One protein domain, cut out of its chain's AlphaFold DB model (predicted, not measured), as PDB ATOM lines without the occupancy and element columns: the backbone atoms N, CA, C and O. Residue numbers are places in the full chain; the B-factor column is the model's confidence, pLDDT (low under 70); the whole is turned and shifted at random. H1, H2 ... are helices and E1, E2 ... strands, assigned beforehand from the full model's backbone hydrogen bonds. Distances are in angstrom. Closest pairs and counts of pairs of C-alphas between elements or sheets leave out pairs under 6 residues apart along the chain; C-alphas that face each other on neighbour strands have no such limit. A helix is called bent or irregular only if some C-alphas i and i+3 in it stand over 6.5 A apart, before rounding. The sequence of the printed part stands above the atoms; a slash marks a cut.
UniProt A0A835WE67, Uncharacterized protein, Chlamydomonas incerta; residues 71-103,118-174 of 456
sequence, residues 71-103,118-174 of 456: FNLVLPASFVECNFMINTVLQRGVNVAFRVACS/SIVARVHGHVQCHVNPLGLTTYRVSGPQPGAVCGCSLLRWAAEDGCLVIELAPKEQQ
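What this domain is: This is residues 71 to 103 and 118 to 174 of the 456 residues of an uncharacterized protein of Chlamydomonas incerta (UniProt A0A835WE67). One six-stranded sheet is curled like part of a barrel and left open between its edge strands E1 and E5. It folds back on itself into two leaves, E1 E4 and E2 E6 E5, with the long bent strand E3 as the hinge; the short helix H1 lies beside the strands at one end, close to E4 and E5, and H2 crosses over E3. The printed part has 90 residues, in the order E1 H1 H2 E2 E3 E4 E5 E6, and its class is mixed, helices and strands. The mixed sheet runs E1 E4 E3 E2 E6 E5. The whole is compact, with a radius of gyration of the C-alphas of 13.5 A, but elongated, spanning 41 by 25 by 21 A.

How they stand to each other: E1, residues 71 to 76, is antiparallel to E4, residues 137 to 144, at 160 degrees, with N 73 and O 141 2.9 A apart, within hydrogen-bond range. H1, residues 77 to 83, is on the sheet at a height of 4.5 A, over none of the strands; its closest C-alphas to E4 are those of Ala 77 and Thr 138, 5.0 A apart. H2, residues 86 to 92, is on the same face, at a height of 8.1 A. It is only just over E3, residues 119 to 131, with 3 of its C-alphas falling on that strand, and runs across the strands at 63 degrees to E3 on the local plane; the closest C-alphas are those of Leu 90 and Val 127, 5.7 A apart. H1 and H2 are close but not clearly touching, about perpendicular at 83 degrees, with the C-alphas of Val 80 and Ile 86 closest at 7.3 A. In both helices every O i to N i+4 pair is within hydrogen-bond range. E2, residues 94 to 100, is antiparallel to E3, with N 96 and O 123 2.8 A apart. E3 bends by 63 degrees at residue 122, and its pairing is staggered: residues 119 to 125 pair with E2, residues 126 to 131 with E4. The hairpin E3 and E4 has N 128 and O 140 2.9 A apart. E6, residues 163 to 168, is parallel to E2 at 27 degrees, with N 166 and O 97 2.8 A apart. It forms a hairpin with E5, residues 154 to 160, where N 165 and O 158 are 2.8 A apart. E1 and E5 are apart.

Where its parts are: E1 begins at C-alpha 71, (-12.227, -19.492, -21.148), and measures 16.6 A. H1 measures 10.2 A, H2 9.8 A and E2 19.3 A. E3, the longest strand, measures 31.8 A, and E4 23.7 A. E5 measures 16.8 A; E6 measures 15.5 A and ends at C-alpha 168, (-10.647, -20.728, -33.337).

The domain as a whole: The C-alphas farthest apart are those of Ser 103 and Pro 133, 41.7 A. Residues 104 to 117 are not printed; C-alphas 103 and 118 are 12.0 A apart across this cut, in the link from E2 to E3. Of the links that are printed whole, none is long. Confidence is low, with pLDDT under 70, at residues 102 to 103 and 172 to 174.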
ATOM      1  N   PHE A  71     -11.534 -18.526 -20.310       91.31
ATOM      2  CA  PHE A  71     -12.227 -19.492 -21.148       91.31
ATOM      3  C   PHE A  71     -12.885 -20.536 -20.237       91.31
ATOM      4  O   PHE A  71     -12.382 -20.849 -19.155       91.31
ATOM      5  N   ASN A  72     -14.039 -21.033 -20.663       93.31
ATOM      6  CA  ASN A  72     -14.788 -22.080 -19.989       93.31
ATOM      7  C   ASN A  72     -15.315 -23.010 -21.079       93.31
ATOM      8  O   ASN A  72     -16.138 -22.588 -21.887       93.31
ATOM      9  N   LEU A  73     -14.820 -24.242 -21.117       94.62
ATOM     10  CA  LEU A  73     -15.246 -25.265 -22.063       94.62
ATOM     11  C   LEU A  73     -15.815 -26.445 -21.278       94.62
ATOM     12  O   LEU A  73     -15.183 -26.921 -20.337       94.62
ATOM     13  N   VAL A  74     -17.008 -26.902 -21.649       94.94
ATOM     14  CA  VAL A  74     -17.604 -28.123 -21.098       94.94
ATOM     15  C   VAL A  74     -17.379 -29.238 -22.107       94.94
ATOM     16  O   VAL A  74     -17.757 -29.105 -23.268       94.94
ATOM     17  N   LEU A  75     -16.737 -30.312 -21.662       94.31
ATOM     18  CA  LEU A  75     -16.398 -31.483 -22.459       94.31
ATOM     19  C   LEU A  75     -17.213 -32.699 -21.983       94.31
ATOM     20  O   LEU A  75     -17.411 -32.858 -20.769       94.31
ATOM     21  N   PRO A  76     -17.670 -33.572 -22.902       93.56
ATOM     22  CA  PRO A  76     -18.257 -34.863 -22.546       93.56
ATOM     23  C   PRO A  76     -17.281 -35.723 -21.737       93.56
ATOM     24  O   PRO A  76     -16.075 -35.678 -21.987       93.56
ATOM     25  N   ALA A  77     -17.800 -36.537 -20.812       93.88
ATOM     26  CA  ALA A  77     -16.991 -37.471 -20.026       93.88
ATOM     27  C   ALA A  77     -16.147 -38.400 -20.907       93.88
ATOM     28  O   ALA A  77     -14.922 -38.376 -20.815       93.88
ATOM     29  N   SER A  78     -16.791 -39.076 -21.862       94.12
ATOM     30  CA  SER A  78     -16.149 -39.979 -22.824       94.12
ATOM     31  C   SER A  78     -14.977 -39.351 -23.583       94.12
ATOM     32  O   SER A  78     -13.972 -40.012 -23.824       94.12
ATOM     33  N   PHE A  79     -15.049 -38.062 -23.932       94.50
ATOM     34  CA  PHE A  79     -13.937 -37.385 -24.596       94.50
ATOM     35  C   PHE A  79     -12.720 -37.246 -23.671       94.50
ATOM     36  O   PHE A  79     -11.597 -37.503 -24.100       94.50
ATOM     37  N   VAL A  80     -12.920 -36.844 -22.414       93.25
ATOM     38  CA  VAL A  80     -11.803 -36.645 -21.479       93.25
ATOM     39  C   VAL A  80     -11.247 -37.987 -20.997       93.25
ATOM     40  O   VAL A  80     -10.033 -38.144 -20.936       93.25
ATOM     41  N   GLU A  81     -12.117 -38.961 -20.735       93.69
ATOM     42  CA  GLU A  81     -11.768 -40.300 -20.245       93.69
ATOM     43  C   GLU A  81     -10.999 -41.131 -21.281       93.69
ATOM     44  O   GLU A  81     -10.040 -41.807 -20.918       93.69
ATOM     45  N   CYS A  82     -11.341 -41.033 -22.573       94.06
ATOM     46  CA  CYS A  82     -10.619 -41.750 -23.630       94.06
ATOM     47  C   CYS A  82      -9.277 -41.108 -24.022       94.06
ATOM     48  O   CYS A  82      -8.410 -41.802 -24.546       94.06
ATOM     49  N   ASN A  83      -9.099 -39.795 -23.820       94.94
ATOM     50  CA  ASN A  83      -7.918 -39.065 -24.312       94.94
ATOM     51  C   ASN A  83      -6.920 -38.667 -23.214       94.94
ATOM     52  O   ASN A  83      -5.783 -38.312 -23.529       94.94
ATOM     53  N   PHE A  84      -7.313 -38.691 -21.937       94.62
ATOM     54  CA  PHE A  84      -6.467 -38.225 -20.841       94.62
ATOM     55  C   PHE A  84      -6.616 -39.074 -19.572       94.62
ATOM     56  O   PHE A  84      -7.699 -39.520 -19.205       94.62
ATOM     57  N   MET A  85      -5.523 -39.217 -18.817       94.94
ATOM     58  CA  MET A  85      -5.560 -39.863 -17.503       94.94
ATOM     59  C   MET A  85      -6.333 -38.999 -16.494       94.94
ATOM     60  O   MET A  85      -5.808 -37.999 -15.999       94.94
ATOM     61  N   ILE A  86      -7.557 -39.404 -16.145       93.38
ATOM     62  CA  ILE A  86      -8.473 -38.641 -15.274       93.38
ATOM     63  C   ILE A  86      -7.842 -38.215 -13.947       93.38
ATOM     64  O   ILE A  86      -7.928 -37.044 -13.581       93.38
ATOM     65  N   ASN A  87      -7.141 -39.120 -13.258       92.31
ATOM     66  CA  ASN A  87      -6.460 -38.797 -12.000       92.31
ATOM     67  C   ASN A  87      -5.430 -37.669 -12.175       92.31
ATOM     68  O   ASN A  87      -5.330 -36.779 -11.335       92.31
ATOM     69  N   THR A  88      -4.697 -37.666 -13.291       92.56
ATOM     70  CA  THR A  88      -3.733 -36.610 -13.618       92.56
ATOM     71  C   THR A  88      -4.443 -35.307 -13.971       92.56
ATOM     72  O   THR A  88      -4.058 -34.262 -13.459       92.56
ATOM     73  N   VAL A  89      -5.499 -35.357 -14.786       93.06
ATOM     74  CA  VAL A  89      -6.241 -34.169 -15.237       93.06
ATOM     75  C   VAL A  89      -6.980 -33.466 -14.097       93.06
ATOM     76  O   VAL A  89      -6.989 -32.239 -14.042       93.06
ATOM     77  N   LEU A  90      -7.562 -34.214 -13.159       93.75
ATOM     78  CA  LEU A  90      -8.258 -33.638 -12.005       93.75
ATOM     79  C   LEU A  90      -7.296 -33.078 -10.947       93.75
ATOM     80  O   LEU A  90      -7.629 -32.096 -10.291       93.75
ATOM     81  N   GLN A  91      -6.104 -33.662 -10.782       93.25
ATOM     82  CA  GLN A  91      -5.105 -33.174  -9.818       93.25
ATOM     83  C   GLN A  91      -4.227 -32.045 -10.369       93.25
ATOM     84  O   GLN A  91      -3.847 -31.140  -9.632       93.25
ATOM     85  N   ARG A  92      -3.843 -32.136 -11.646       93.62
ATOM     86  CA  ARG A  92      -2.833 -31.271 -12.274       93.62
ATOM     87  C   ARG A  92      -3.375 -30.403 -13.398       93.62
ATOM     88  O   ARG A  92      -2.572 -29.680 -13.967       93.62
ATOM     89  N   GLY A  93      -4.662 -30.481 -13.736       94.25
ATOM     90  CA  GLY A  93      -5.246 -29.799 -14.893       94.25
ATOM     91  C   GLY A  93      -4.803 -30.383 -16.241       94.25
ATOM     92  O   GLY A  93      -4.201 -31.453 -16.323       94.25
ATOM     93  N   VAL A  94      -5.108 -29.662 -17.319       96.12
ATOM     94  CA  VAL A  94      -4.786 -30.026 -18.706       96.12
ATOM     95  C   VAL A  94      -4.092 -28.863 -19.416       96.12
ATOM     96  O   VAL A  94      -4.409 -27.693 -19.191       96.12
ATOM     97  N   ASN A  95      -3.140 -29.167 -20.295       96.25
ATOM     98  CA  ASN A  95      -2.525 -28.156 -21.149       96.25
ATOM     99  C   ASN A  95      -3.458 -27.836 -22.319       96.25
ATOM    100  O   ASN A  95      -3.921 -28.737 -23.013       96.25
ATOM    101  N   VAL A  96      -3.729 -26.550 -22.531       96.19
ATOM    102  CA  VAL A  96      -4.661 -26.057 -23.546       96.19
ATOM    103  C   VAL A  96      -3.892 -25.250 -24.585       96.19
ATOM    104  O   VAL A  96      -3.287 -24.226 -24.266       96.19
ATOM    105  N   ALA A  97      -3.908 -25.711 -25.832       95.25
ATOM    106  CA  ALA A  97      -3.279 -25.042 -26.963       95.25
ATOM    107  C   ALA A  97      -4.350 -24.357 -27.817       95.25
ATOM    108  O   ALA A  97      -5.279 -25.001 -28.293       95.25
ATOM    109  N   PHE A  98      -4.220 -23.053 -28.034       93.88
ATOM    110  CA  PHE A  98      -5.096 -22.311 -28.933       93.88
ATOM    111  C   PHE A  98      -4.479 -22.244 -30.324       93.88
ATOM    112  O   PHE A  98      -3.387 -21.698 -30.499       93.88
ATOM    113  N   ARG A  99      -5.204 -22.756 -31.314       92.88
ATOM    114  CA  ARG A  99      -4.868 -22.702 -32.737       92.88
ATOM    115  C   ARG A  99      -5.887 -21.801 -33.431       92.88
ATOM    116  O   ARG A  99      -7.083 -21.909 -33.175       92.88
ATOM    117  N   VAL A 100      -5.440 -20.908 -34.308       88.31
ATOM    118  CA  VAL A 100      -6.352 -20.159 -35.191       88.31
ATOM    119  C   VAL A 100      -6.368 -20.863 -36.540       88.31
ATOM    120  O   VAL A 100      -5.309 -21.170 -37.086       88.31
ATOM    121  N   ALA A 101      -7.560 -21.144 -37.060       84.81
ATOM    122  CA  ALA A 101      -7.715 -21.727 -38.382       84.81
ATOM    123  C   ALA A 101      -7.275 -20.706 -39.443       84.81
ATOM    124  O   ALA A 101      -7.857 -19.626 -39.561       84.81
ATOM    125  N   CYS A 102      -6.236 -21.036 -40.208       69.19
ATOM    126  CA  CYS A 102      -5.832 -20.246 -41.364       69.19
ATOM    127  C   CYS A 102      -6.850 -20.455 -42.494       69.19
ATOM    128  O   CYS A 102      -7.179 -21.592 -42.825       69.19
ATOM    129  N   SER A 103      -7.343 -19.372 -43.100       56.88
ATOM    130  CA  SER A 103      -8.302 -19.420 -44.217       56.88
ATOM    131  C   SER A 103      -7.641 -19.837 -45.540       56.88
ATOM    132  O   SER A 103      -7.655 -19.090 -46.515       56.88
ATOM    133  N   SER A 118      -1.108 -22.705 -36.919       80.88
ATOM    134  CA  SER A 118      -0.111 -22.316 -35.919       80.88
ATOM    135  C   SER A 118      -0.740 -22.210 -34.523       80.88
ATOM    136  O   SER A 118      -1.850 -21.689 -34.359       80.88
ATOM    137  N   ILE A 119      -0.026 -22.697 -33.505       89.25
ATOM    138  CA  ILE A 119      -0.432 -22.555 -32.103       89.25
ATOM    139  C   ILE A 119      -0.108 -21.125 -31.664       89.25
ATOM    140  O   ILE A 119       1.051 -20.762 -31.479       89.25
ATOM    141  N   VAL A 120      -1.151 -20.321 -31.476       89.12
ATOM    142  CA  VAL A 120      -1.065 -18.897 -31.119       89.12
ATOM    143  C   VAL A 120      -0.757 -18.705 -29.633       89.12
ATOM    144  O   VAL A 120      -0.130 -17.722 -29.246       89.12
ATOM    145  N   ALA A 121      -1.191 -19.640 -28.784       91.62
ATOM    146  CA  ALA A 121      -0.893 -19.626 -27.356       91.62
ATOM    147  C   ALA A 121      -1.010 -21.025 -26.743       91.62
ATOM    148  O   ALA A 121      -1.822 -21.838 -27.179       91.62
ATOM    149  N   ARG A 122      -0.256 -21.274 -25.670       94.06
ATOM    150  CA  ARG A 122      -0.463 -22.409 -24.763       94.06
ATOM    151  C   ARG A 122      -0.724 -21.868 -23.363       94.06
ATOM    152  O   ARG A 122      -0.017 -20.971 -22.911       94.06
ATOM    153  N   VAL A 123      -1.738 -22.398 -22.691       94.50
ATOM    154  CA  VAL A 123      -2.066 -22.073 -21.298       94.50
ATOM    155  C   VAL A 123      -2.352 -23.346 -20.525       94.50
ATOM    156  O   VAL A 123      -2.598 -24.404 -21.099       94.50
ATOM    157  N   HIS A 124      -2.365 -23.224 -19.208       96.00
ATOM    158  CA  HIS A 124      -2.783 -24.299 -18.337       96.00
ATOM    159  C   HIS A 124      -4.257 -24.120 -17.929       96.00
ATOM    160  O   HIS A 124      -4.661 -23.027 -17.523       96.00
ATOM    161  N   GLY A 125      -5.066 -25.170 -18.079       94.69
ATOM    162  CA  GLY A 125      -6.496 -25.188 -17.774       94.69
ATOM    163  C   GLY A 125      -6.816 -26.103 -16.594       94.69
ATOM    164  O   GLY A 125      -6.522 -27.294 -16.624       94.69
ATOM    165  N   HIS A 126      -7.474 -25.565 -15.571       95.94
ATOM    166  CA  HIS A 126      -8.010 -26.345 -14.462       95.94
ATOM    167  C   HIS A 126      -9.249 -27.125 -14.913       95.94
ATOM    168  O   HIS A 126     -10.146 -26.545 -15.536       95.94
ATOM    169  N   VAL A 127      -9.340 -28.405 -14.550       95.38
ATOM    170  CA  VAL A 127     -10.480 -29.268 -14.890       95.38
ATOM    171  C   VAL A 127     -11.299 -29.582 -13.646       95.38
ATOM    172  O   VAL A 127     -10.771 -30.028 -12.636       95.38
ATOM    173  N   GLN A 128     -12.607 -29.345 -13.722       94.81
ATOM    174  CA  GLN A 128     -13.562 -29.674 -12.672       94.81
ATOM    175  C   GLN A 128     -14.542 -30.731 -13.185       94.81
ATOM    176  O   GLN A 128     -15.196 -30.525 -14.208       94.81
ATOM    177  N   CYS A 129     -14.657 -31.850 -12.471       93.94
ATOM    178  CA  CYS A 129     -15.717 -32.828 -12.700       93.94
ATOM    179  C   CYS A 129     -17.061 -32.272 -12.199       93.94
ATOM    180  O   CYS A 129     -17.134 -31.726 -11.096       93.94
ATOM    181  N   HIS A 130     -18.114 -32.411 -13.000       92.62
ATOM    182  CA  HIS A 130     -19.486 -32.071 -12.642       92.62
ATOM    183  C   HIS A 130     -20.423 -33.215 -13.039       92.62
ATOM    184  O   HIS A 130     -20.642 -33.471 -14.227       92.62
ATOM    185  N   VAL A 131     -21.018 -33.865 -12.041       90.56
ATOM    186  CA  VAL A 131     -22.042 -34.896 -12.232       90.56
ATOM    187  C   VAL A 131     -23.413 -34.222 -12.199       90.56
ATOM    188  O   VAL A 131     -23.786 -33.580 -11.219       90.56
ATOM    189  N   ASN A 132     -24.154 -34.324 -13.298       86.69
ATOM    190  CA  ASN A 132     -25.538 -33.867 -13.398       86.69
ATOM    191  C   ASN A 132     -26.434 -34.735 -12.482       86.69
ATOM    192  O   ASN A 132     -26.191 -35.936 -12.409       86.69
ATOM    193  N   PRO A 133     -27.501 -34.202 -11.850       87.12
ATOM    194  CA  PRO A 133     -28.564 -34.992 -11.209       87.12
ATOM    195  C   PRO A 133     -29.074 -36.238 -11.963       87.12
ATOM    196  O   PRO A 133     -29.623 -37.133 -11.336       87.12
ATOM    197  N   LEU A 134     -28.894 -36.317 -13.288       87.81
ATOM    198  CA  LEU A 134     -29.172 -37.508 -14.107       87.81
ATOM    199  C   LEU A 134     -28.049 -38.575 -14.097       87.81
ATOM    200  O   LEU A 134     -28.044 -39.453 -14.952       87.81
ATOM    201  N   GLY A 135     -27.045 -38.462 -13.225       85.56
ATOM    202  CA  GLY A 135     -25.859 -39.331 -13.189       85.56
ATOM    203  C   GLY A 135     -24.818 -39.057 -14.286       85.56
ATOM    204  O   GLY A 135     -23.730 -39.623 -14.255       85.56
ATOM    205  N   LEU A 136     -25.110 -38.172 -15.246       88.12
ATOM    206  CA  LEU A 136     -24.214 -37.878 -16.369       88.12
ATOM    207  C   LEU A 136     -23.019 -37.017 -15.939       88.12
ATOM    208  O   LEU A 136     -23.181 -35.858 -15.542       88.12
ATOM    209  N   THR A 137     -21.815 -37.563 -16.085       92.56
ATOM    210  CA  THR A 137     -20.550 -36.862 -15.842       92.56
ATOM    211  C   THR A 137     -20.211 -35.908 -16.989       92.56
ATOM    212  O   THR A 137     -20.355 -36.225 -18.170       92.56
ATOM    213  N   THR A 138     -19.725 -34.718 -16.644       95.00
ATOM    214  CA  THR A 138     -19.174 -33.728 -17.578       95.00
ATOM    215  C   THR A 138     -17.931 -33.090 -16.971       95.00
ATOM    216  O   THR A 138     -17.851 -32.924 -15.753       95.00
ATOM    217  N   TYR A 139     -16.964 -32.700 -17.799       95.81
ATOM    218  CA  TYR A 139     -15.744 -32.044 -17.333       95.81
ATOM    219  C   TYR A 139     -15.704 -30.599 -17.817       95.81
ATOM    220  O   TYR A 139     -15.751 -30.321 -19.015       95.81
ATOM    221  N   ARG A 140     -15.597 -29.656 -16.881       95.88
ATOM    222  CA  ARG A 140     -15.437 -28.232 -17.172       95.88
ATOM    223  C   ARG A 140     -13.959 -27.867 -17.121       95.88
ATOM    224  O   ARG A 140     -13.367 -27.841 -16.046       95.88
ATOM    225  N   VAL A 141     -13.382 -27.540 -18.272       95.62
ATOM    226  CA  VAL A 141     -12.027 -26.992 -18.390       95.62
ATOM    227  C   VAL A 141     -12.110 -25.469 -18.358       95.62
ATOM    228  O   VAL A 141     -12.858 -24.862 -19.127       95.62
ATOM    229  N   SER A 142     -11.353 -24.829 -17.470       95.19
ATOM    230  CA  SER A 142     -11.323 -23.368 -17.359       95.19
ATOM    231  C   SER A 142      -9.927 -22.841 -17.057       95.19
ATOM    232  O   SER A 142      -9.144 -23.476 -16.356       95.19
ATOM    233  N   GLY A 143      -9.599 -21.663 -17.575       94.19
ATOM    234  CA  GLY A 143      -8.272 -21.077 -17.396       94.19
ATOM    235  C   GLY A 143      -8.179 -19.656 -17.944       94.19
ATOM    236  O   GLY A 143      -9.178 -19.118 -18.428       94.19
ATOM    237  N   PRO A 144      -7.001 -19.018 -17.862       91.44
ATOM    238  CA  PRO A 144      -6.788 -17.688 -18.419       91.44
ATOM    239  C   PRO A 144      -6.925 -17.726 -19.946       91.44
ATOM    240  O   PRO A 144      -6.284 -18.537 -20.610       91.44
ATOM    241  N   GLN A 145      -7.755 -16.852 -20.515       89.88
ATOM    242  CA  GLN A 145      -7.855 -16.677 -21.961       89.88
ATOM    243  C   GLN A 145      -6.706 -15.771 -22.444       89.88
ATOM    244  O   GLN A 145      -6.580 -14.645 -21.954       89.88
ATOM    245  N   PRO A 146      -5.869 -16.211 -23.401       88.44
ATOM    246  CA  PRO A 146      -4.841 -15.360 -23.995       88.44
ATOM    247  C   PRO A 146      -5.441 -14.119 -24.665       88.44
ATOM    248  O   PRO A 146      -6.435 -14.213 -25.385       88.44
ATOM    249  N   GLY A 147      -4.793 -12.960 -24.518       84.62
ATOM    250  CA  GLY A 147      -5.247 -11.723 -25.172       84.62
ATOM    251  C   GLY A 147      -5.335 -11.843 -26.701       84.62
ATOM    252  O   GLY A 147      -6.254 -11.300 -27.309       84.62
ATOM    253  N   ALA A 148      -4.443 -12.633 -27.310       82.44
ATOM    254  CA  ALA A 148      -4.413 -12.905 -28.748       82.44
ATOM    255  C   ALA A 148      -5.664 -13.634 -29.286       82.44
ATOM    256  O   ALA A 148      -5.925 -13.576 -30.483       82.44
ATOM    257  N   VAL A 149      -6.448 -14.290 -28.419       83.38
ATOM    258  CA  VAL A 149      -7.688 -14.996 -28.797       83.38
ATOM    259  C   VAL A 149      -8.958 -14.282 -28.314       83.38
ATOM    260  O   VAL A 149     -10.056 -14.843 -28.349       83.38
ATOM    261  N   CYS A 150      -8.835 -13.041 -27.833       81.25
ATOM    262  CA  CYS A 150      -9.978 -12.244 -27.407       81.25
ATOM    263  C   CYS A 150     -10.842 -11.838 -28.616       81.25
ATOM    264  O   CYS A 150     -10.399 -11.135 -29.529       81.25
ATOM    265  N   GLY A 151     -12.102 -12.280 -28.607       79.88
ATOM    266  CA  GLY A 151     -13.068 -12.015 -29.676       79.88
ATOM    267  C   GLY A 151     -13.027 -12.993 -30.854       79.88
ATOM    268  O   GLY A 151     -13.713 -12.743 -31.838       79.88
ATOM    269  N   CYS A 152     -12.271 -14.091 -30.771       83.25
ATOM    270  CA  CYS A 152     -12.413 -15.215 -31.700       83.25
ATOM    271  C   CYS A 152     -13.601 -16.110 -31.306       83.25
ATOM    272  O   CYS A 152     -13.895 -16.281 -30.121       83.25
ATOM    273  N   SER A 153     -14.260 -16.721 -32.293       87.31
ATOM    274  CA  SER A 153     -15.279 -17.756 -32.064       87.31
ATOM    275  C   SER A 153     -14.658 -19.151 -32.040       87.31
ATOM    276  O   SER A 153     -13.732 -19.438 -32.796       87.31
ATOM    277  N   LEU A 154     -15.184 -20.022 -31.179       90.81
ATOM    278  CA  LEU A 154     -14.823 -21.437 -31.120       90.81
ATOM    279  C   LEU A 154     -15.288 -22.149 -32.396       90.81
ATOM    280  O   LEU A 154     -16.470 -22.082 -32.721       90.81
ATOM    281  N   LEU A 155     -14.365 -22.809 -33.099       91.25
ATOM    282  CA  LEU A 155     -14.654 -23.593 -34.302       91.25
ATOM    283  C   LEU A 155     -14.804 -25.080 -33.956       91.25
ATOM    284  O   LEU A 155     -15.836 -25.680 -34.243       91.25
ATOM    285  N   ARG A 156     -13.785 -25.660 -33.312       91.50
ATOM    286  CA  ARG A 156     -13.785 -27.042 -32.805       91.50
ATOM    287  C   ARG A 156     -12.795 -27.202 -31.651       91.50
ATOM    288  O   ARG A 156     -11.997 -26.308 -31.373       91.50
ATOM    289  N   TRP A 157     -12.835 -28.353 -30.996       94.12
ATOM    290  CA  TRP A 157     -11.826 -28.787 -30.032       94.12
ATOM    291  C   TRP A 157     -11.415 -30.231 -30.326       94.12
ATOM    292  O   TRP A 157     -12.215 -31.013 -30.838       94.12
ATOM    293  N   ALA A 158     -10.167 -30.569 -30.018       94.62
ATOM    294  CA  ALA A 158      -9.578 -31.887 -30.231       94.62
ATOM    295  C   ALA A 158      -8.567 -32.209 -29.120       94.62
ATOM    296  O   ALA A 158      -8.162 -31.324 -28.364       94.62
ATOM    297  N   ALA A 159      -8.159 -33.472 -29.019       94.56
ATOM    298  CA  ALA A 159      -6.999 -33.874 -28.233       94.56
ATOM    299  C   ALA A 159      -5.845 -34.159 -29.203       94.56
ATOM    300  O   ALA A 159      -6.000 -34.962 -30.119       94.56
ATOM    301  N   GLU A 160      -4.710 -33.488 -29.021       93.06
ATOM    302  CA  GLU A 160      -3.480 -33.706 -29.797       93.06
ATOM    303  C   GLU A 160      -2.298 -33.671 -28.815       93.06
ATOM    304  O   GLU A 160      -2.252 -32.796 -27.949       93.06
ATOM    305  N   ASP A 161      -1.360 -34.618 -28.906       89.19
ATOM    306  CA  ASP A 161      -0.116 -34.656 -28.111       89.19
ATOM    307  C   ASP A 161      -0.301 -34.469 -26.586       89.19
ATOM    308  O   ASP A 161       0.439 -33.736 -25.922       89.19
ATOM    309  N   GLY A 162      -1.339 -35.090 -26.011       90.25
ATOM    310  CA  GLY A 162      -1.673 -34.961 -24.584       90.25
ATOM    311  C   GLY A 162      -2.154 -33.563 -24.165       90.25
ATOM    312  O   GLY A 162      -2.207 -33.252 -22.974       90.25
ATOM    313  N   CYS A 163      -2.510 -32.714 -25.130       94.31
ATOM    314  CA  CYS A 163      -3.040 -31.370 -24.939       94.31
ATOM    315  C   CYS A 163      -4.469 -31.257 -25.496       94.31
ATOM    316  O   CYS A 163      -4.830 -31.878 -26.494       94.31
ATOM    317  N   LEU A 164      -5.280 -30.404 -24.875       96.00
ATOM    318  CA  LEU A 164      -6.563 -29.971 -25.420       96.00
ATOM    319  C   LEU A 164      -6.312 -28.856 -26.441       96.00
ATOM    320  O   LEU A 164      -5.950 -27.738 -26.069       96.00
ATOM    321  N   VAL A 165      -6.511 -29.141 -27.724       95.56
ATOM    322  CA  VAL A 165      -6.406 -28.143 -28.791       95.56
ATOM    323  C   VAL A 165      -7.761 -27.481 -28.991       95.56
ATOM    324  O   VAL A 165      -8.758 -28.140 -29.275       95.56
ATOM    325  N   ILE A 166      -7.795 -26.161 -28.840       94.75
ATOM    326  CA  ILE A 166      -8.955 -25.315 -29.105       94.75
ATOM    327  C   ILE A 166      -8.703 -24.591 -30.424       94.75
ATOM    328  O   ILE A 166      -7.826 -23.726 -30.504       94.75
ATOM    329  N   GLU A 167      -9.480 -24.930 -31.449       93.19
ATOM    330  CA  GLU A 167      -9.413 -24.267 -32.746       93.19
ATOM    331  C   GLU A 167     -10.423 -23.130 -32.842       93.19
ATOM    332  O   GLU A 167     -11.602 -23.260 -32.496       93.19
ATOM    333  N   LEU A 168      -9.941 -21.995 -33.330       92.31
ATOM    334  CA  LEU A 168     -10.647 -20.728 -33.337       92.31
ATOM    335  C   LEU A 168     -10.809 -20.200 -34.759       92.31
ATOM    336  O   LEU A 168      -9.865 -20.221 -35.551       92.31
ATOM    337  N   ALA A 169     -11.991 -19.668 -35.057       88.44
ATOM    338  CA  ALA A 169     -12.256 -18.991 -36.316       88.44
ATOM    339  C   ALA A 169     -11.465 -17.667 -36.408       88.44
ATOM    340  O   ALA A 169     -11.375 -16.929 -35.413       88.44
ATOM    341  N   PRO A 170     -10.917 -17.323 -37.587       82.00
ATOM    342  CA  PRO A 170     -10.228 -16.059 -37.794       82.00
ATOM    343  C   PRO A 170     -11.212 -14.884 -37.704       82.00
ATOM    344  O   PRO A 170     -12.324 -14.913 -38.232       82.00
ATOM    345  N   LYS A 171     -10.775 -13.814 -37.032       71.94
ATOM    346  CA  LYS A 171     -11.600 -12.652 -36.653       71.94
ATOM    347  C   LYS A 171     -12.263 -11.932 -37.838       71.94
ATOM    348  O   LYS A 171     -13.297 -11.288 -37.669       71.94
ATOM    349  N   GLU A 172     -11.678 -12.028 -39.027       65.25
ATOM    350  CA  GLU A 172     -12.169 -11.369 -40.243       65.25
ATOM    351  C   GLU A 172     -13.363 -12.102 -40.869       65.25
ATOM    352  O   GLU A 172     -14.296 -11.454 -41.346       65.25
ATOM    353  N   GLN A 173     -13.411 -13.434 -40.768       56.97
ATOM    354  CA  GLN A 173     -14.499 -14.246 -41.324       56.97
ATOM    355  C   GLN A 173     -15.843 -13.948 -40.632       56.97
ATOM    356  O   GLN A 173     -16.890 -13.908 -41.278       56.97
ATOM    357  N   GLN A 174     -15.812 -13.591 -39.341       53.25
ATOM    358  CA  GLN A 174     -16.998 -13.169 -38.589       53.25
ATOM    359  C   GLN A 174     -17.573 -11.808 -39.046       53.25
ATOM    360  O   GLN A 174     -18.732 -11.514 -38.760       53.25
TER     361      GLN A 174